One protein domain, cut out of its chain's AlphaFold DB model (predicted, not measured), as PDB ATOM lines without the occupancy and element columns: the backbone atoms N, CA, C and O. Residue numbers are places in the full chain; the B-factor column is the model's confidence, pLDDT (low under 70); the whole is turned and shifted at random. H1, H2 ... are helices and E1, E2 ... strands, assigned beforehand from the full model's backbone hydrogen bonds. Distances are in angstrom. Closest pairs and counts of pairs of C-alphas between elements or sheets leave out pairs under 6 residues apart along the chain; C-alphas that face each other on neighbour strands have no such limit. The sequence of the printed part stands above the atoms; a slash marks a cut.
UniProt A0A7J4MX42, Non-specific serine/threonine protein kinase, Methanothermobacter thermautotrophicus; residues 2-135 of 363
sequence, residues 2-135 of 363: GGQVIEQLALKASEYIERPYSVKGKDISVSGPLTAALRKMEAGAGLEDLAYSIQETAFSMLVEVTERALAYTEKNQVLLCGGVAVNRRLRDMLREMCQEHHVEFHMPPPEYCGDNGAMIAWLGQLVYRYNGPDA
ATOM      1  N   GLY A   2     -57.946 -37.956  46.749       80.50
ATOM      2  CA  GLY A   2     -57.684 -38.700  45.499       80.50
ATOM      3  C   GLY A   2     -56.868 -39.999  45.640       80.50
ATOM      4  O   GLY A   2     -57.204 -40.989  45.003       80.50
ATOM      5  N   GLY A   3     -55.852 -40.040  46.513       85.12
ATOM      6  CA  GLY A   3     -54.967 -41.211  46.641       85.12
ATOM      7  C   GLY A   3     -55.666 -42.504  47.086       85.12
ATOM      8  O   GLY A   3     -55.418 -43.557  46.512       85.12
ATOM      9  N   GLN A   4     -56.588 -42.424  48.053       87.25
ATOM     10  CA  GLN A   4     -57.366 -43.588  48.502       87.25
ATOM     11  C   GLN A   4     -58.316 -44.094  47.411       87.25
ATOM     12  O   GLN A   4     -58.489 -45.295  47.259       87.25
ATOM     13  N   VAL A   5     -58.917 -43.189  46.630       92.00
ATOM     14  CA  VAL A   5     -59.805 -43.567  45.519       92.00
ATOM     15  C   VAL A   5     -59.027 -44.316  44.440       92.00
ATOM     16  O   VAL A   5     -59.481 -45.361  43.987       92.00
ATOM     17  N   ILE A   6     -57.837 -43.824  44.077       92.31
ATOM     18  CA  ILE A   6     -56.947 -44.489  43.113       92.31
ATOM     19  C   ILE A   6     -56.569 -45.887  43.614       92.31
ATOM     20  O   ILE A   6     -56.687 -46.847  42.864       92.31
ATOM     21  N   GLU A   7     -56.198 -46.025  44.888       94.19
ATOM     22  CA  GLU A   7     -55.878 -47.329  45.482       94.19
ATOM     23  C   GLU A   7     -57.070 -48.301  45.429       94.19
ATOM     24  O   GLU A   7     -56.898 -49.464  45.081       94.19
ATOM     25  N   GLN A   8     -58.293 -47.841  45.715       94.62
ATOM     26  CA  GLN A   8     -59.493 -48.688  45.646       94.62
ATOM     27  C   GLN A   8     -59.876 -49.089  44.214       94.62
ATOM     28  O   GLN A   8     -60.400 -50.183  44.010       94.62
ATOM     29  N   LEU A   9     -59.642 -48.214  43.233       95.69
ATOM     30  CA  LEU A   9     -59.847 -48.526  41.816       95.69
ATOM     31  C   LEU A   9     -58.818 -49.542  41.321       95.69
ATOM     32  O   LEU A   9     -59.190 -50.498  40.649       95.69
ATOM     33  N   ALA A  10     -57.553 -49.379  41.713       95.75
ATOM     34  CA  ALA A  10     -56.469 -50.271  41.320       95.75
ATOM     35  C   ALA A  10     -56.701 -51.728  41.756       95.75
ATOM     36  O   ALA A  10     -56.365 -52.649  41.022       95.75
ATOM     37  N   LEU A  11     -57.349 -51.954  42.908       95.06
ATOM     38  CA  LEU A  11     -57.705 -53.301  43.385       95.06
ATOM     39  C   LEU A  11     -58.702 -54.046  42.483       95.06
ATOM     40  O   LEU A  11     -58.873 -55.253  42.635       95.06
ATOM     41  N   LYS A  12     -59.399 -53.334  41.593       96.00
ATOM     42  CA  LYS A  12     -60.394 -53.891  40.667       96.00
ATOM     43  C   LYS A  12     -59.857 -54.041  39.243       96.00
ATOM     44  O   LYS A  12     -60.624 -54.419  38.362       96.00
ATOM     45  N   ALA A  13     -58.587 -53.706  39.016       96.00
ATOM     46  CA  ALA A  13     -57.965 -53.820  37.710       96.00
ATOM     47  C   ALA A  13     -57.905 -55.279  37.247       96.00
ATOM     48  O   ALA A  13     -57.798 -56.211  38.046       96.00
ATOM     49  N   SER A  14     -57.964 -55.451  35.935       92.69
ATOM     50  CA  SER A  14     -57.841 -56.732  35.249       92.69
ATOM     51  C   SER A  14     -56.543 -56.844  34.454       92.69
ATOM     52  O   SER A  14     -56.074 -57.956  34.219       92.69
ATOM     53  N   GLU A  15     -55.941 -55.711  34.079       94.56
ATOM     54  CA  GLU A  15     -54.718 -55.677  33.287       94.56
ATOM     55  C   GLU A  15     -53.817 -54.473  33.602       94.56
ATOM     56  O   GLU A  15     -54.242 -53.437  34.118       94.56
ATOM     57  N   TYR A  16     -52.537 -54.610  33.248       96.44
ATOM     58  CA  TYR A  16     -51.573 -53.517  33.258       96.44
ATOM     59  C   TYR A  16     -51.515 -52.829  31.886       96.44
ATOM     60  O   TYR A  16     -51.132 -53.420  30.876       96.44
ATOM     61  N   ILE A  17     -51.812 -51.532  31.858       95.25
ATOM     62  CA  ILE A  17     -51.686 -50.660  30.691       95.25
ATOM     63  C   ILE A  17     -50.327 -49.964  30.740       95.25
ATOM     64  O   ILE A  17     -50.137 -48.958  31.425       95.25
ATOM     65  N   GLU A  18     -49.397 -50.430  29.915       93.56
ATOM     66  CA  GLU A  18     -48.014 -49.945  29.868       93.56
ATOM     67  C   GLU A  18     -47.879 -48.417  29.868       93.56
ATOM     68  O   GLU A  18     -48.415 -47.750  28.978       93.56
ATOM     69  N   ARG A  19     -47.138 -47.853  30.830       93.00
ATOM     70  CA  ARG A  19     -46.875 -46.409  30.950       93.00
ATOM     71  C   ARG A  19     -45.389 -46.076  30.727       93.00
ATOM     72  O   ARG A  19     -44.529 -46.918  30.978       93.00
ATOM     73  N   PRO A  20     -45.060 -44.839  30.299       93.12
ATOM     74  CA  PRO A  20     -43.680 -44.361  30.279       93.12
ATOM     75  C   PRO A  20     -43.009 -44.518  31.645       93.12
ATOM     76  O   PRO A  20     -43.569 -44.105  32.654       93.12
ATOM     77  N   TYR A  21     -41.795 -45.065  31.660       93.75
ATOM     78  CA  TYR A  21     -40.988 -45.233  32.865       93.75
ATOM     79  C   TYR A  21     -39.797 -44.273  32.810       93.75
ATOM     80  O   TYR A  21     -38.880 -44.447  32.003       93.75
ATOM     81  N   SER A  22     -39.836 -43.209  33.610       88.62
ATOM     82  CA  SER A  22     -38.929 -42.059  33.510       88.62
ATOM     83  C   SER A  22     -38.132 -41.850  34.796       88.62
ATOM     84  O   SER A  22     -38.468 -40.997  35.616       88.62
ATOM     85  N   VAL A  23     -37.046 -42.614  34.927       86.50
ATOM     86  CA  VAL A  23     -36.023 -42.455  35.971       86.50
ATOM     87  C   VAL A  23     -34.753 -41.892  35.336       86.50
ATOM     88  O   VAL A  23     -34.294 -42.405  34.313       86.50
ATOM     89  N   LYS A  24     -34.187 -40.838  35.929       76.19
ATOM     90  CA  LYS A  24     -32.919 -40.219  35.522       76.19
ATOM     91  C   LYS A  24     -32.014 -40.119  36.749       76.19
ATOM     92  O   LYS A  24     -32.274 -39.322  37.639       76.19
ATOM     93  N   GLY A  25     -30.965 -40.938  36.817       73.88
ATOM     94  CA  GLY A  25     -30.097 -40.977  37.999       73.88
ATOM     95  C   GLY A  25     -30.879 -41.348  39.266       73.88
ATOM     96  O   GLY A  25     -31.397 -42.460  39.356       73.88
ATOM     97  N   LYS A  26     -30.971 -40.427  40.228       79.12
ATOM     98  CA  LYS A  26     -31.743 -40.598  41.474       79.12
ATOM     99  C   LYS A  26     -33.088 -39.848  41.458       79.12
ATOM    100  O   LYS A  26     -33.793 -39.853  42.461       79.12
ATOM    101  N   ASP A  27     -33.462 -39.269  40.317       80.31
ATOM    102  CA  ASP A  27     -34.688 -38.490  40.140       80.31
ATOM    103  C   ASP A  27     -35.723 -39.228  39.283       80.31
ATOM    104  O   ASP A  27     -35.394 -40.039  38.407       80.31
ATOM    105  N   ILE A  28     -37.000 -38.899  39.495       89.12
ATOM    106  CA  ILE A  28     -38.133 -39.433  38.727       89.12
ATOM    107  C   ILE A  28     -38.949 -38.308  38.090       89.12
ATOM    108  O   ILE A  28     -39.056 -37.211  38.635       89.12
ATOM    109  N   SER A  29     -39.587 -38.591  36.953       88.88
ATOM    110  CA  SER A  29     -40.580 -37.698  36.349       88.88
ATOM    111  C   SER A  29     -41.941 -38.379  36.264       88.88
ATOM    112  O   SER A  29     -42.124 -39.354  35.536       88.88
ATOM    113  N   VAL A  30     -42.920 -37.834  36.988       88.94
ATOM    114  CA  VAL A  30     -44.299 -38.355  37.012       88.94
ATOM    115  C   VAL A  30     -45.205 -37.736  35.941       88.94
ATOM    116  O   VAL A  30     -46.257 -38.295  35.632       88.94
ATOM    117  N   SER A  31     -44.787 -36.630  35.314       89.00
ATOM    118  CA  SER A  31     -45.576 -35.931  34.287       89.00
ATOM    119  C   SER A  31     -45.813 -36.795  33.047       89.00
ATOM    120  O   SER A  31     -46.932 -36.863  32.550       89.00
ATOM    121  N   GLY A  32     -44.786 -37.510  32.575       88.56
ATOM    122  CA  GLY A  32     -44.887 -38.418  31.425       88.56
ATOM    123  C   GLY A  32     -45.916 -39.542  31.621       88.56
ATOM    124  O   GLY A  32     -46.846 -39.647  30.813       88.56
ATOM    125  N   PRO A  33     -45.799 -40.358  32.690       89.75
ATOM    126  CA  PRO A  33     -46.801 -41.367  33.031       89.75
ATOM    127  C   PRO A  33     -48.221 -40.799  33.145       89.75
ATOM    128  O   PRO A  33     -49.157 -41.393  32.605       89.75
ATOM    129  N   LEU A  34     -48.381 -39.632  33.784       91.25
ATOM    130  CA  LEU A  34     -49.681 -38.984  33.966       91.25
ATOM    131  C   LEU A  34     -50.303 -38.553  32.633       91.25
ATOM    132  O   LEU A  34     -51.439 -38.920  32.338       91.25
ATOM    133  N   THR A  35     -49.566 -37.822  31.793       92.62
ATOM    134  CA  THR A  35     -50.061 -37.390  30.478       92.62
ATOM    135  C   THR A  35     -50.413 -38.586  29.596       92.62
ATOM    136  O   THR A  35     -51.429 -38.570  28.901       92.62
ATOM    137  N   ALA A  36     -49.611 -39.655  29.637       92.75
ATOM    138  CA  ALA A  36     -49.918 -40.878  28.907       92.75
ATOM    139  C   ALA A  36     -51.215 -41.531  29.407       92.75
ATOM    140  O   ALA A  36     -51.993 -42.040  28.593       92.75
ATOM    141  N   ALA A  37     -51.448 -41.548  30.723       92.62
ATOM    142  CA  ALA A  37     -52.668 -42.094  31.313       92.62
ATOM    143  C   ALA A  37     -53.910 -41.284  30.931       92.62
ATOM    144  O   ALA A  37     -54.889 -41.879  30.492       92.62
ATOM    145  N   LEU A  38     -53.838 -39.950  30.974       93.19
ATOM    146  CA  LEU A  38     -54.933 -39.074  30.539       93.19
ATOM    147  C   LEU A  38     -55.321 -39.327  29.076       93.19
ATOM    148  O   LEU A  38     -56.494 -39.520  28.781       93.19
ATOM    149  N   ARG A  39     -54.341 -39.463  28.173       94.31
ATOM    150  CA  ARG A  39     -54.604 -39.802  26.761       94.31
ATOM    151  C   ARG A  39     -55.284 -41.162  26.582       94.31
ATOM    152  O   ARG A  39     -56.088 -41.340  25.675       94.31
ATOM    153  N   LYS A  40     -54.945 -42.153  27.413       93.69
ATOM    154  CA  LYS A  40     -55.600 -43.472  27.372       93.69
ATOM    155  C   LYS A  40     -57.008 -43.432  27.959       93.69
ATOM    156  O   LYS A  40     -57.878 -44.118  27.436       93.69
ATOM    157  N   MET A  41     -57.229 -42.609  28.980       93.88
ATOM    158  CA  MET A  41     -58.558 -42.341  29.529       93.88
ATOM    159  C   MET A  41     -59.467 -41.707  28.469       93.88
ATOM    160  O   MET A  41     -60.580 -42.176  28.260       93.88
ATOM    161  N   GLU A  42     -58.967 -40.710  27.729       94.75
ATOM    162  CA  GLU A  42     -59.673 -40.102  26.588       94.75
ATOM    163  C   GLU A  42     -59.966 -41.114  25.470       94.75
ATOM    164  O   GLU A  42     -60.997 -41.029  24.807       94.75
ATOM    165  N   ALA A  43     -59.090 -42.105  25.287       94.62
ATOM    166  CA  ALA A  43     -59.279 -43.205  24.343       94.62
ATOM    167  C   ALA A  43     -60.205 -44.331  24.857       94.62
ATOM    168  O   ALA A  43     -60.363 -45.336  24.167       94.62
ATOM    169  N   GLY A  44     -60.809 -44.182  26.042       94.56
ATOM    170  CA  GLY A  44     -61.804 -45.114  26.584       94.56
ATOM    171  C   GLY A  44     -61.251 -46.264  27.433       94.56
ATOM    172  O   GLY A  44     -61.969 -47.237  27.651       94.56
ATOM    173  N   ALA A  45     -60.003 -46.188  27.908       94.00
ATOM    174  CA  ALA A  45     -59.468 -47.183  28.841       94.00
ATOM    175  C   ALA A  45     -60.172 -47.130  30.213       94.00
ATOM    176  O   ALA A  45     -60.533 -46.049  30.688       94.00
ATOM    177  N   GLY A  46     -60.326 -48.294  30.854       95.00
ATOM    178  CA  GLY A  46     -60.947 -48.431  32.174       95.00
ATOM    179  C   GLY A  46     -60.196 -47.659  33.262       95.00
ATOM    180  O   GLY A  46     -58.964 -47.608  33.273       95.00
ATOM    181  N   LEU A  47     -60.934 -47.042  34.188       94.94
ATOM    182  CA  LEU A  47     -60.338 -46.252  35.272       94.94
ATOM    183  C   LEU A  47     -59.577 -47.136  36.264       94.94
ATOM    184  O   LEU A  47     -58.582 -46.694  36.831       94.94
ATOM    185  N   GLU A  48     -60.030 -48.370  36.450       97.00
ATOM    186  CA  GLU A  48     -59.433 -49.392  37.302       97.00
ATOM    187  C   GLU A  48     -58.028 -49.765  36.810       97.00
ATOM    188  O   GLU A  48     -57.054 -49.602  37.548       97.00
ATOM    189  N   ASP A  49     -57.904 -50.162  35.540       97.00
ATOM    190  CA  ASP A  49     -56.621 -50.538  34.932       97.00
ATOM    191  C   ASP A  49     -55.667 -49.341  34.854       97.00
ATOM    192  O   ASP A  49     -54.466 -49.471  35.096       97.00
ATOM    193  N   LEU A  50     -56.181 -48.136  34.578       95.75
ATOM    194  CA  LEU A  50     -55.375 -46.914  34.601       95.75
ATOM    195  C   LEU A  50     -54.872 -46.578  36.008       95.75
ATOM    196  O   LEU A  50     -53.700 -46.231  36.157       95.75
ATOM    197  N   ALA A  51     -55.723 -46.686  37.032       95.50
ATOM    198  CA  ALA A  51     -55.342 -46.456  38.422       95.50
ATOM    199  C   ALA A  51     -54.233 -47.422  38.854       95.50
ATOM    200  O   ALA A  51     -53.206 -46.975  39.369       95.50
ATOM    201  N   TYR A  52     -54.400 -48.712  38.556       96.81
ATOM    202  CA  TYR A  52     -53.394 -49.744  38.799       96.81
ATOM    203  C   TYR A  52     -52.087 -49.459  38.059       96.81
ATOM    204  O   TYR A  52     -51.016 -49.421  38.658       96.81
ATOM    205  N   SER A  53     -52.166 -49.145  36.767       96.50
ATOM    206  CA  SER A  53     -50.979 -48.921  35.940       96.50
ATOM    207  C   SER A  53     -50.175 -47.699  36.368       96.50
ATOM    208  O   SER A  53     -48.940 -47.732  36.352       96.50
ATOM    209  N   ILE A  54     -50.851 -46.611  36.757       94.75
ATOM    210  CA  ILE A  54     -50.190 -45.428  37.321       94.75
ATOM    211  C   ILE A  54     -49.540 -45.788  38.655       94.75
ATOM    212  O   ILE A  54     -48.389 -45.413  38.864       94.75
ATOM    213  N   GLN A  55     -50.251 -46.505  39.529       95.31
ATOM    214  CA  GLN A  55     -49.757 -46.899  40.847       95.31
ATOM    215  C   GLN A  55     -48.485 -47.751  40.728       95.31
ATOM    216  O   GLN A  55     -47.449 -47.364  41.264       95.31
ATOM    217  N   GLU A  56     -48.527 -48.836  39.951       96.75
ATOM    218  CA  GLU A  56     -47.379 -49.725  39.732       96.75
ATOM    219  C   GLU A  56     -46.201 -48.992  39.091       96.75
ATOM    220  O   GLU A  56     -45.065 -49.123  39.545       96.75
ATOM    221  N   THR A  57     -46.451 -48.173  38.065       96.62
ATOM    222  CA  THR A  57     -45.370 -47.456  37.372       96.62
ATOM    223  C   THR A  57     -44.741 -46.400  38.279       96.62
ATOM    224  O   THR A  57     -43.520 -46.347  38.405       96.62
ATOM    225  N   ALA A  58     -45.550 -45.556  38.927       95.81
ATOM    226  CA  ALA A  58     -45.057 -44.465  39.763       95.81
ATOM    227  C   ALA A  58     -44.323 -44.982  41.005       95.81
ATOM    228  O   ALA A  58     -43.247 -44.479  41.327       95.81
ATOM    229  N   PHE A  59     -44.866 -46.000  41.674       96.94
ATOM    230  CA  PHE A  59     -44.211 -46.581  42.840       96.94
ATOM    231  C   PHE A  59     -42.984 -47.396  42.460       96.94
ATOM    232  O   PHE A  59     -41.989 -47.295  43.163       96.94
ATOM    233  N   SER A  60     -42.974 -48.102  41.325       96.94
ATOM    234  CA  SER A  60     -41.762 -48.798  40.866       96.94
ATOM    235  C   SER A  60     -40.619 -47.812  40.629       96.94
ATOM    236  O   SER A  60     -39.501 -48.065  41.069       96.94
ATOM    237  N   MET A  61     -40.907 -46.661  40.004       95.94
ATOM    238  CA  MET A  61     -39.917 -45.594  39.824       95.94
ATOM    239  C   MET A  61     -39.420 -45.047  41.164       95.94
ATOM    240  O   MET A  61     -38.218 -44.852  41.324       95.94
ATOM    241  N   LEU A  62     -40.326 -44.810  42.119       96.12
ATOM    242  CA  LEU A  62     -39.977 -44.311  43.450       96.12
ATOM    243  C   LEU A  62     -39.097 -45.310  44.214       96.12
ATOM    244  O   LEU A  62     -38.046 -44.936  44.721       96.12
ATOM    245  N   VAL A  63     -39.487 -46.585  44.244       96.06
ATOM    246  CA  VAL A  63     -38.721 -47.647  44.906       96.06
ATOM    247  C   VAL A  63     -37.370 -47.856  44.229       96.06
ATOM    248  O   VAL A  63     -36.376 -48.022  44.925       96.06
ATOM    249  N   GLU A  64     -37.287 -47.752  42.898       94.25
ATOM    250  CA  GLU A  64     -36.010 -47.823  42.181       94.25
ATOM    251  C   GLU A  64     -35.048 -46.699  42.585       94.25
ATOM    252  O   GLU A  64     -33.862 -46.954  42.791       94.25
ATOM    253  N   VAL A  65     -35.516 -45.451  42.703       92.62
ATOM    254  CA  VAL A  65     -34.623 -44.365  43.142       92.62
ATOM    255  C   VAL A  65     -34.249 -44.490  44.614       92.62
ATOM    256  O   VAL A  65     -33.106 -44.198  44.962       92.62
ATOM    257  N   THR A  66     -35.151 -44.995  45.464       93.69
ATOM    258  CA  THR A  66     -34.828 -45.331  46.858       93.69
ATOM    259  C   THR A  66     -33.767 -46.427  46.927       93.69
ATOM    260  O   THR A  66     -32.804 -46.281  47.667       93.69
ATOM    261  N   GLU A  67     -33.882 -47.478  46.117       90.94
ATOM    262  CA  GLU A  67     -32.898 -48.560  46.017       90.94
ATOM    263  C   GLU A  67     -31.523 -48.041  45.555       90.94
ATOM    264  O   GLU A  67     -30.491 -48.390  46.128       90.94
ATOM    265  N   ARG A  68     -31.491 -47.139  44.564       86.88
ATOM    266  CA  ARG A  68     -30.251 -46.473  44.122       86.88
ATOM    267  C   ARG A  68     -29.640 -45.594  45.213       86.88
ATOM    268  O   ARG A  68     -28.418 -45.534  45.333       86.88
ATOM    269  N   ALA A  69     -30.464 -44.891  45.987       86.38
ATOM    270  CA  ALA A  69     -30.002 -44.087  47.115       86.38
ATOM    271  C   ALA A  69     -29.493 -44.964  48.269       86.38
ATOM    272  O   ALA A  69     -28.477 -44.636  48.876       86.38
ATOM    273  N   LEU A  70     -30.143 -46.100  48.530       86.31
ATOM    274  CA  LEU A  70     -29.722 -47.077  49.529       86.31
ATOM    275  C   LEU A  70     -28.329 -47.627  49.204       86.31
ATOM    276  O   LEU A  70     -27.436 -47.558  50.040       86.31
ATOM    277  N   ALA A  71     -28.120 -48.068  47.959       81.12
ATOM    278  CA  ALA A  71     -26.821 -48.557  47.498       81.12
ATOM    279  C   ALA A  71     -25.716 -47.484  47.553       81.12
ATOM    280  O   ALA A  71     -24.557 -47.813  47.756       81.12
ATOM    281  N   TYR A  72     -26.067 -46.205  47.379       78.62
ATOM    282  CA  TYR A  72     -25.114 -45.093  47.437       78.62
ATOM    283  C   TYR A  72     -24.780 -44.642  48.866       78.62
ATOM    284  O   TYR A  72     -23.666 -44.210  49.129       78.62
ATOM    285  N   THR A  73     -25.756 -44.676  49.774       80.44
ATOM    286  CA  THR A  73     -25.593 -44.181  51.154       80.44
ATOM    287  C   THR A  73     -25.139 -45.261  52.130       80.44
ATOM    288  O   THR A  73     -24.802 -44.931  53.267       80.44
ATOM    289  N   GLU A  74     -25.190 -46.527  51.703       79.44
ATOM    290  CA  GLU A  74     -24.831 -47.721  52.479       79.44
ATOM    291  C   GLU A  74     -25.557 -47.815  53.831       79.44
ATOM    292  O   GLU A  74     -25.106 -48.481  54.762       79.44
ATOM    293  N   LYS A  75     -26.711 -47.147  53.952       85.56
ATOM    294  CA  LYS A  75     -27.546 -47.199  55.151       85.56
ATOM    295  C   LYS A  75     -28.253 -48.542  55.236       85.56
ATOM    296  O   LYS A  75     -28.673 -49.110  54.239       85.56
ATOM    297  N   ASN A  76     -28.455 -49.017  56.454       87.06
ATOM    298  CA  ASN A  76     -29.110 -50.290  56.736       87.06
ATOM    299  C   ASN A  76     -30.612 -50.152  57.049       87.06
ATOM    300  O   ASN A  76     -31.242 -51.121  57.476       87.06
ATOM    301  N   GLN A  77     -31.185 -48.957  56.881       91.12
ATOM    302  CA  GLN A  77     -32.582 -48.665  57.194       91.12
ATOM    303  C   GLN A  77     -33.192 -47.723  56.154       91.12
ATOM    304  O   GLN A  77     -32.561 -46.754  55.727       91.12
ATOM    305  N   VAL A  78     -34.452 -47.972  55.802       94.88
ATOM    306  CA  VAL A  78     -35.282 -47.107  54.958       94.88
ATOM    307  C   VAL A  78     -36.506 -46.671  55.757       94.88
ATOM    308  O   VAL A  78     -37.257 -47.506  56.261       94.88
ATOM    309  N   LEU A  79     -36.730 -45.359  55.849       95.19
ATOM    310  CA  LEU A  79     -37.897 -44.766  56.504       95.19
ATOM    311  C   LEU A  79     -38.843 -44.175  55.453       95.19
ATOM    312  O   LEU A  79     -38.450 -43.291  54.696       95.19
ATOM    313  N   LEU A  80     -40.102 -44.617  55.442       95.50
ATOM    314  CA  LEU A  80     -41.150 -44.006  54.622       95.50
ATOM    315  C   LEU A  80     -41.976 -43.013  55.449       95.50
ATOM    316  O   LEU A  80     -42.650 -43.394  56.406       95.50
ATOM    317  N   CYS A  81     -41.974 -41.747  55.039       92.06
ATOM    318  CA  CYS A  81     -42.796 -40.680  55.609       92.06
ATOM    319  C   CYS A  81     -43.638 -39.976  54.526       92.06
ATOM    320  O   CYS A  81     -43.558 -40.302  53.340       92.06
ATOM    321  N   GLY A  82     -44.483 -39.027  54.935       89.88
ATOM    322  CA  GLY A  82     -45.354 -38.260  54.043       89.88
ATOM    323  C   GLY A  82     -46.760 -38.847  53.894       89.88
ATOM    324  O   GLY A  82     -47.021 -40.021  54.161       89.88
ATOM    325  N   GLY A  83     -47.697 -38.027  53.410       85.94
ATOM    326  CA  GLY A  83     -49.109 -38.410  53.274       85.94
ATOM    327  C   GLY A  83     -49.373 -39.586  52.323       85.94
ATOM    328  O   GLY A  83     -50.424 -40.214  52.411       85.94
ATOM    329  N   VAL A  84     -48.429 -39.917  51.436       89.88
ATOM    330  CA  VAL A  84     -48.523 -41.069  50.518       89.88
ATOM    331  C   VAL A  84     -48.119 -42.383  51.205       89.88
ATOM    332  O   VAL A  84     -48.525 -43.453  50.752       89.88
ATOM    333  N   ALA A  85     -47.427 -42.330  52.352       89.12
ATOM    334  CA  ALA A  85     -47.008 -43.505  53.128       89.12
ATOM    335  C   ALA A  85     -48.181 -44.388  53.593       89.12
ATOM    336  O   ALA A  85     -48.015 -45.564  53.924       89.12
ATOM    337  N   VAL A  86     -49.399 -43.837  53.611       87.94
ATOM    338  CA  VAL A  86     -50.612 -44.581  53.968       87.94
ATOM    339  C   VAL A  86     -51.023 -45.611  52.909       87.94
ATOM    340  O   VAL A  86     -51.748 -46.546  53.258       87.94
ATOM    341  N   ASN A  87     -50.540 -45.488  51.668       93.31
ATOM    342  CA  ASN A  87     -50.844 -46.414  50.579       93.31
ATOM    343  C   ASN A  87     -50.199 -47.787  50.826       93.31
ATOM    344  O   ASN A  87     -48.993 -47.888  51.042       93.31
ATOM    345  N   ARG A  88     -51.003 -48.854  50.790       93.50
ATOM    346  CA  ARG A  88     -50.547 -50.216  51.106       93.50
ATOM    347  C   ARG A  88     -49.562 -50.731  50.071       93.50
ATOM    348  O   ARG A  88     -48.498 -51.203  50.452       93.50
ATOM    349  N   ARG A  89     -49.870 -50.552  48.784       95.88
ATOM    350  CA  ARG A  89     -49.035 -51.073  47.698       95.88
ATOM    351  C   ARG A  89     -47.623 -50.492  47.725       95.88
ATOM    352  O   ARG A  89     -46.668 -51.250  47.630       95.88
ATOM    353  N   LEU A  90     -47.480 -49.179  47.940       96.06
ATOM    354  CA  LEU A  90     -46.159 -48.552  48.080       96.06
ATOM    355  C   LEU A  90     -45.362 -49.148  49.251       96.06
ATOM    356  O   LEU A  90     -44.172 -49.422  49.111       96.06
ATOM    357  N   ARG A  91     -46.011 -49.361  50.404       95.62
ATOM    358  CA  ARG A  91     -45.357 -49.978  51.569       95.62
ATOM    359  C   ARG A  91     -44.899 -51.397  51.290       95.62
ATOM    360  O   ARG A  91     -43.831 -51.776  51.752       95.62
ATOM    361  N   ASP A  92     -45.706 -52.171  50.577       96.50
ATOM    362  CA  ASP A  92     -45.377 -53.555  50.258       96.50
ATOM    363  C   ASP A  92     -44.170 -53.613  49.315       96.50
ATOM    364  O   ASP A  92     -43.205 -54.305  49.620       96.50
ATOM    365  N   MET A  93     -44.140 -52.770  48.275       97.69
ATOM    366  CA  MET A  93     -42.998 -52.670  47.357       97.69
ATOM    367  C   MET A  93     -41.705 -52.222  48.058       97.69
ATOM    368  O   MET A  93     -40.639 -52.786  47.818       97.69
ATOM    369  N   LEU A  94     -41.776 -51.227  48.953       96.94
ATOM    370  CA  LEU A  94     -40.609 -50.804  49.735       96.94
ATOM    371  C   LEU A  94     -40.137 -51.893  50.698       96.94
ATOM    372  O   LEU A  94     -38.933 -52.074  50.856       96.94
ATOM    373  N   ARG A  95     -41.063 -52.627  51.326       96.31
ATOM    374  CA  ARG A  95     -40.725 -53.730  52.227       96.31
ATOM    375  C   ARG A  95     -40.032 -54.867  51.480       96.31
ATOM    376  O   ARG A  95     -39.029 -55.361  51.979       96.31
ATOM    377  N   GLU A  96     -40.535 -55.245  50.308       95.44
ATOM    378  CA  GLU A  96     -39.908 -56.251  49.442       95.44
ATOM    379  C   GLU A  96     -38.497 -55.816  49.022       95.44
ATOM    380  O   GLU A  96     -37.545 -56.566  49.223       95.44
ATOM    381  N   MET A  97     -38.324 -54.566  48.569       94.44
ATOM    382  CA  MET A  97     -36.997 -54.013  48.260       94.44
ATOM    383  C   MET A  97     -36.061 -54.065  49.476       94.44
ATOM    384  O   MET A  97     -34.929 -54.528  49.373       94.44
ATOM    385  N   CYS A  98     -36.533 -53.667  50.660       92.38
ATOM    386  CA  CYS A  98     -35.721 -53.716  51.877       92.38
ATOM    387  C   CYS A  98     -35.308 -55.152  52.245       92.38
ATOM    388  O   CYS A  98     -34.165 -55.384  52.635       92.38
ATOM    389  N   GLN A  99     -36.205 -56.127  52.064       90.00
ATOM    390  CA  GLN A  99     -35.917 -57.546  52.290       90.00
ATOM    391  C   GLN A  99     -34.852 -58.084  51.323       90.00
ATOM    392  O   GLN A  99     -33.948 -58.790  51.768       90.00
ATOM    393  N   GLU A 100     -34.906 -57.718  50.037       86.75
ATOM    394  CA  GLU A 100     -33.900 -58.087  49.021       86.75
ATOM    395  C   GLU A 100     -32.495 -57.528  49.324       86.75
ATOM    396  O   GLU A 100     -31.476 -58.079  48.888       86.75
ATOM    397  N   HIS A 101     -32.427 -56.431  50.082       83.75
ATOM    398  CA  HIS A 101     -31.177 -55.782  50.487       83.75
ATOM    399  C   HIS A 101     -30.772 -56.047  51.935       83.75
ATOM    400  O   HIS A 101     -29.730 -55.554  52.355       83.75
ATOM    401  N   HIS A 102     -31.538 -56.852  52.678       85.25
ATOM    402  CA  HIS A 102     -31.311 -57.124  54.103       85.25
ATOM    403  C   HIS A 102     -31.253 -55.854  54.970       85.25
ATOM    404  O   HIS A 102     -30.508 -55.792  55.947       85.25
ATOM    405  N   VAL A 103     -32.054 -54.846  54.621       87.69
ATOM    406  CA  VAL A 103     -32.180 -53.591  55.373       87.69
ATOM    407  C   VAL A 103     -33.537 -53.511  56.063       87.69
ATOM    408  O   VAL A 103     -34.510 -54.144  55.647       87.69
ATOM    409  N   GLU A 104     -33.629 -52.731  57.135       91.31
ATOM    410  CA  GLU A 104     -34.884 -52.584  57.868       91.31
ATOM    411  C   GLU A 104     -35.798 -51.550  57.205       91.31
ATOM    412  O   GLU A 104     -35.367 -50.462  56.821       91.31
ATOM    413  N   PHE A 105     -37.089 -51.868  57.126       95.31
ATOM    414  CA  PHE A 105     -38.116 -50.939  56.671       95.31
ATOM    415  C   PHE A 105     -38.901 -50.387  57.860       95.31
ATOM    416  O   PHE A 105     -39.538 -51.147  58.595       95.31
ATOM    417  N   HIS A 106     -38.915 -49.063  57.996       95.19
ATOM    418  CA  HIS A 106     -39.612 -48.352  59.062       95.19
ATOM    419  C   HIS A 106     -40.664 -47.397  58.500       95.19
ATOM    420  O   HIS A 106     -40.521 -46.814  57.424       95.19
ATOM    421  N   MET A 107     -41.727 -47.198  59.273       94.19
ATOM    422  CA  MET A 107     -42.750 -46.193  59.008       94.19
ATOM    423  C   MET A 107     -43.239 -45.638  60.352       94.19
ATOM    424  O   MET A 107     -43.529 -46.432  61.252       94.19
ATOM    425  N   PRO A 108     -43.357 -44.308  60.513       91.50
ATOM    426  CA  PRO A 108     -44.001 -43.735  61.687       91.50
ATOM    427  C   PRO A 108     -45.469 -44.185  61.797       91.50
ATOM    428  O   PRO A 108     -46.072 -44.589  60.796       91.50
ATOM    429  N   PRO A 109     -46.092 -44.076  62.981       90.44
ATOM    430  CA  PRO A 109     -47.542 -44.192  63.097       90.44
ATOM    431  C   PRO A 109     -48.258 -43.283  62.074       90.44
ATOM    432  O   PRO A 109     -47.792 -42.159  61.849       90.44
ATOM    433  N   PRO A 110     -49.360 -43.728  61.432       86.06
ATOM    434  CA  PRO A 110     -50.022 -42.980  60.358       86.06
ATOM    435  C   PRO A 110     -50.378 -41.526  60.704       86.06
ATOM    436  O   PRO A 110     -50.328 -40.661  59.830       86.06
ATOM    437  N   GLU A 111     -50.701 -41.247  61.968       88.00
ATOM    438  CA  GLU A 111     -50.981 -39.911  62.501       88.00
ATOM    439  C   GLU A 111     -49.788 -38.942  62.425       88.00
ATOM    440  O   GLU A 111     -49.990 -37.729  62.411       88.00
ATOM    441  N   TYR A 112     -48.563 -39.465  62.324       90.75
ATOM    442  CA  TYR A 112     -47.328 -38.689  62.190       90.75
ATOM    443  C   TYR A 112     -46.750 -38.700  60.770       90.75
ATOM    444  O   TYR A 112     -45.755 -38.025  60.517       90.75
ATOM    445  N   CYS A 113     -47.337 -39.454  59.832       86.75
ATOM    446  CA  CYS A 113     -46.848 -39.510  58.452       86.75
ATOM    447  C   CYS A 113     -47.246 -38.284  57.624       86.75
ATOM    448  O   CYS A 113     -46.476 -37.862  56.766       86.75
ATOM    449  N   GLY A 114     -48.452 -37.749  57.828       88.44
ATOM    450  CA  GLY A 114     -48.909 -36.529  57.156       88.44
ATOM    451  C   GLY A 114     -48.421 -35.256  57.847       88.44
ATOM    452  O   GLY A 114     -47.844 -35.315  58.932       88.44
ATOM    453  N   ASP A 115     -48.710 -34.099  57.249       91.44
ATOM    454  CA  ASP A 115     -48.372 -32.803  57.842       91.44
ATOM    455  C   ASP A 115     -49.067 -32.631  59.198       91.44
ATOM    456  O   ASP A 115     -50.296 -32.683  59.300       91.44
ATOM    457  N   ASN A 116     -48.279 -32.438  60.255       93.19
ATOM    458  CA  ASN A 116     -48.788 -32.302  61.614       93.19
ATOM    459  C   ASN A 116     -47.962 -31.297  62.433       93.19
ATOM    460  O   ASN A 116     -46.788 -31.064  62.169       93.19
ATOM    461  N   GLY A 117     -48.572 -30.692  63.454       96.00
ATOM    462  CA  GLY A 117     -47.872 -29.735  64.319       96.00
ATOM    463  C   GLY A 117     -46.847 -30.383  65.258       96.00
ATOM    464  O   GLY A 117     -45.949 -29.697  65.738       96.00
ATOM    465  N   ALA A 118     -46.951 -31.692  65.512       95.69
ATOM    466  CA  ALA A 118     -46.066 -32.387  66.443       95.69
ATOM    467  C   ALA A 118     -44.642 -32.524  65.887       95.69
ATOM    468  O   ALA A 118     -43.693 -32.275  66.626       95.69
ATOM    469  N   MET A 119     -44.474 -32.830  64.593       94.81
ATOM    470  CA  MET A 119     -43.148 -32.875  63.957       94.81
ATOM    471  C   MET A 119     -42.462 -31.500  63.957       94.81
ATOM    472  O   MET A 119     -41.263 -31.421  64.214       94.81
ATOM    473  N   ILE A 120     -43.229 -30.417  63.763       96.12
ATOM    474  CA  ILE A 120     -42.716 -29.038  63.819       96.12
ATOM    475  C   ILE A 120     -42.317 -28.673  65.248       96.12
ATOM    476  O   ILE A 120     -41.218 -28.172  65.474       96.12
ATOM    477  N   ALA A 121     -43.172 -28.972  66.230       96.81
ATOM    478  CA  ALA A 121     -42.872 -28.723  67.636       96.81
ATOM    479  C   ALA A 121     -41.644 -29.516  68.110       96.81
ATOM    480  O   ALA A 121     -40.814 -28.983  68.842       96.81
ATOM    481  N   TRP A 122     -41.511 -30.774  67.683       95.38
ATOM    482  CA  TRP A 122     -40.373 -31.623  68.027       95.38
ATOM    483  C   TRP A 122     -39.069 -31.113  67.414       95.38
ATOM    484  O   TRP A 122     -38.083 -30.957  68.135       95.38
ATOM    485  N   LEU A 123     -39.067 -30.795  66.113       94.38
ATOM    486  CA  LEU A 123     -37.900 -30.217  65.450       94.38
ATOM    487  C   LEU A 123     -37.518 -28.869  66.075       94.38
ATOM    488  O   LEU A 123     -36.350 -28.658  66.376       94.38
ATOM    489  N   GLY A 124     -38.493 -28.003  66.367       94.19
ATOM    490  CA  GLY A 124     -38.253 -26.725  67.042       94.19
ATOM    491  C   GLY A 124     -37.646 -26.890  68.438       94.19
ATOM    492  O   GLY A 124     -36.723 -26.166  68.797       94.19
ATOM    493  N   GLN A 125     -38.091 -27.881  69.218       95.31
ATOM    494  CA  GLN A 125     -37.465 -28.200  70.507       95.31
ATOM    495  C   GLN A 125     -36.034 -28.729  70.359       95.31
ATOM    496  O   GLN A 125     -35.194 -28.425  71.208       95.31
ATOM    497  N   LEU A 126     -35.755 -29.527  69.322       93.44
ATOM    498  CA  LEU A 126     -34.401 -29.996  69.028       93.44
ATOM    499  C   LEU A 126     -33.494 -28.824  68.657       93.44
ATOM    500  O   LEU A 126     -32.482 -28.636  69.320       93.44
ATOM    501  N   VAL A 127     -33.889 -27.998  67.687       92.25
ATOM    502  CA  VAL A 127     -33.126 -26.812  67.270       92.25
ATOM    503  C   VAL A 127     -32.883 -25.888  68.461       92.25
ATOM    504  O   VAL A 127     -31.734 -25.584  68.770       92.25
ATOM    505  N   TYR A 128     -33.933 -25.545  69.215       93.00
ATOM    506  CA  TYR A 128     -33.826 -24.669  70.383       93.00
ATOM    507  C   TYR A 128     -32.849 -25.195  71.439       93.00
ATOM    508  O   TYR A 128     -32.121 -24.427  72.063       93.00
ATOM    509  N   ARG A 129     -32.810 -26.516  71.654       94.00
ATOM    510  CA  ARG A 129     -31.917 -27.126  72.645       94.00
ATOM    511  C   ARG A 129     -30.438 -26.955  72.293       94.00
ATOM    512  O   ARG A 129     -29.636 -26.855  73.216       94.00
ATOM    513  N   TYR A 130     -30.088 -26.977  71.009       91.56
ATOM    514  CA  TYR A 130     -28.694 -26.910  70.559       91.56
ATOM    515  C   TYR A 130     -28.268 -25.493  70.163       91.56
ATOM    516  O   TYR A 130     -27.151 -25.096  70.483       91.56
ATOM    517  N   ASN A 131     -29.164 -24.719  69.548       90.44
ATOM    518  CA  ASN A 131     -28.852 -23.408  68.971       90.44
ATOM    519  C   ASN A 131     -29.441 -22.236  69.778       90.44
ATOM    520  O   ASN A 131     -29.020 -21.097  69.601       90.44
ATOM    521  N   GLY A 132     -30.372 -22.498  70.702       91.00
ATOM    522  CA  GLY A 132     -31.108 -21.454  71.417       91.00
ATOM    523  C   GLY A 132     -32.260 -20.861  70.590       91.00
ATOM    524  O   GLY A 132     -32.689 -21.461  69.607       91.00
ATOM    525  N   PRO A 133     -32.842 -19.729  71.026       91.38
ATOM    526  CA  PRO A 133     -33.902 -19.049  70.283       91.38
ATOM    527  C   PRO A 133     -33.367 -18.312  69.052       91.38
ATOM    528  O   PRO A 133     -32.344 -17.636  69.142       91.38
ATOM    529  N   ASP A 134     -34.135 -18.337  67.965       89.56
ATOM    530  CA  ASP A 134     -33.902 -17.480  66.799       89.56
ATOM    531  C   ASP A 134     -34.307 -16.023  67.085       89.56
ATOM    532  O   ASP A 134     -35.245 -15.752  67.851       89.56
ATOM    533  N   ALA A 135     -33.624 -15.064  66.451       93.69
ATOM    534  CA  ALA A 135     -34.060 -13.673  66.458       93.69
ATOM    535  C   ALA A 135     -35.320 -13.515  65.595       93.69
ATOM    536  O   ALA A 135     -35.503 -14.201  64.595       93.69
TER     537      ALA A 135
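AT A GLANCE: This is residues 2 to 135 of the 363 residues of the protein "Non-specific serine/threonine protein kinase" of Methanothermobacter thermautotrophicus (UniProt A0A7J4MX42). A very small sheet of two strands, E1 and E2, and the long helix H3 are joined by H5, which packs on both; H2 folds back along the first part of H3 and H1 crosses H3 there. H4 and H6 are short turns beyond the sheet, and past them residues 117 to 123 and 126 to 131 of H7 stick out as an arm. The printed part has 134 residues with seven named helices and two named strands, in the order H1, H2, H3, E1, H4, H5, E2, H6, H7; the class is mostly helix and the sheet, E1 beside E2, is parallel. The whole is loose, with a radius of gyration of the C-alphas of 18.1 A, and elongated, spanning 59 by 31 by 25 A.

IN THESE COORDINATES: The strands are E1, residues 77 to 79, 6.6 A long, and E2, residues 104 to 106, 6.5 A. H3, residues 47 to 73, is 38.3 A long, from C-alpha 47 at (-60.338, -46.252, 35.272) to C-alpha 73 at (-25.593, -44.181, 51.154). H5 is residues 88 to 100, 18.5 A; H2 is residues 31 to 42, 16.6 A; H1 is residues 2 to 10, 12.4 A. H4, residues 83 to 86, is 6.4 A and H6, residues 110 to 113, 5.1 A. H7, residues 117 to 131, is 20.6 A and ends with C-alpha 131 at (-28.852, -23.408, 68.971).

HOW THE PARTS SIT: E1 and E2 are parallel at 18 degrees, with N 78 and O 104 at 2.8 A and N 106 and O 78 at 2.9 A, within hydrogen-bond range. E1, H4, H5 and E2 form a strand-helix-strand unit, two parallel neighbour strands with helices between, and its crossover is right-handed. The closest C-alphas of H5 and E2, those of Arg 95 and Phe 105, are 5.9 A apart. H3 is the hub. Its residues 59 to 67 alone touch H5, closest C-alphas Phe 59 and Leu 90 at 5.9 A, the same way at a shallow tilt of 34.5 degrees, only just short of steep. Its residues 47 to 58 alone touch H2, closest C-alphas Leu 50 and Ala 37 at 6.4 A, a hairpin at a shallow tilt of 10 degrees, opposite ways. Its residues 47 to 55 alone touch H1, closest C-alphas Tyr 52 and Ala 10 at 4.0 A, only just about perpendicular at 71 degrees. H4 and H6 touch, with the C-alphas of Gly 83 and Cys 113 closest at 5.8 A. H7 touches no helix; it is close to H6 but not clearly touching, closest C-alphas Tyr 112 and Met 119 at 7.4 A. In H1, H2, H3, H5 and H7 every O i to N i+4 pair is within hydrogen-bond range; H4 and H6 are too short for such a pair.

THE WHOLE: The two C-alphas farthest apart, those of Gly 44 and Gly 132, are 59.3 A apart. The printed part has no cut. The link from H1 to H2, 20 residues, is long; the other links are tight. The mean pLDDT of the printed part is 91.8, and no printed residue is under 70.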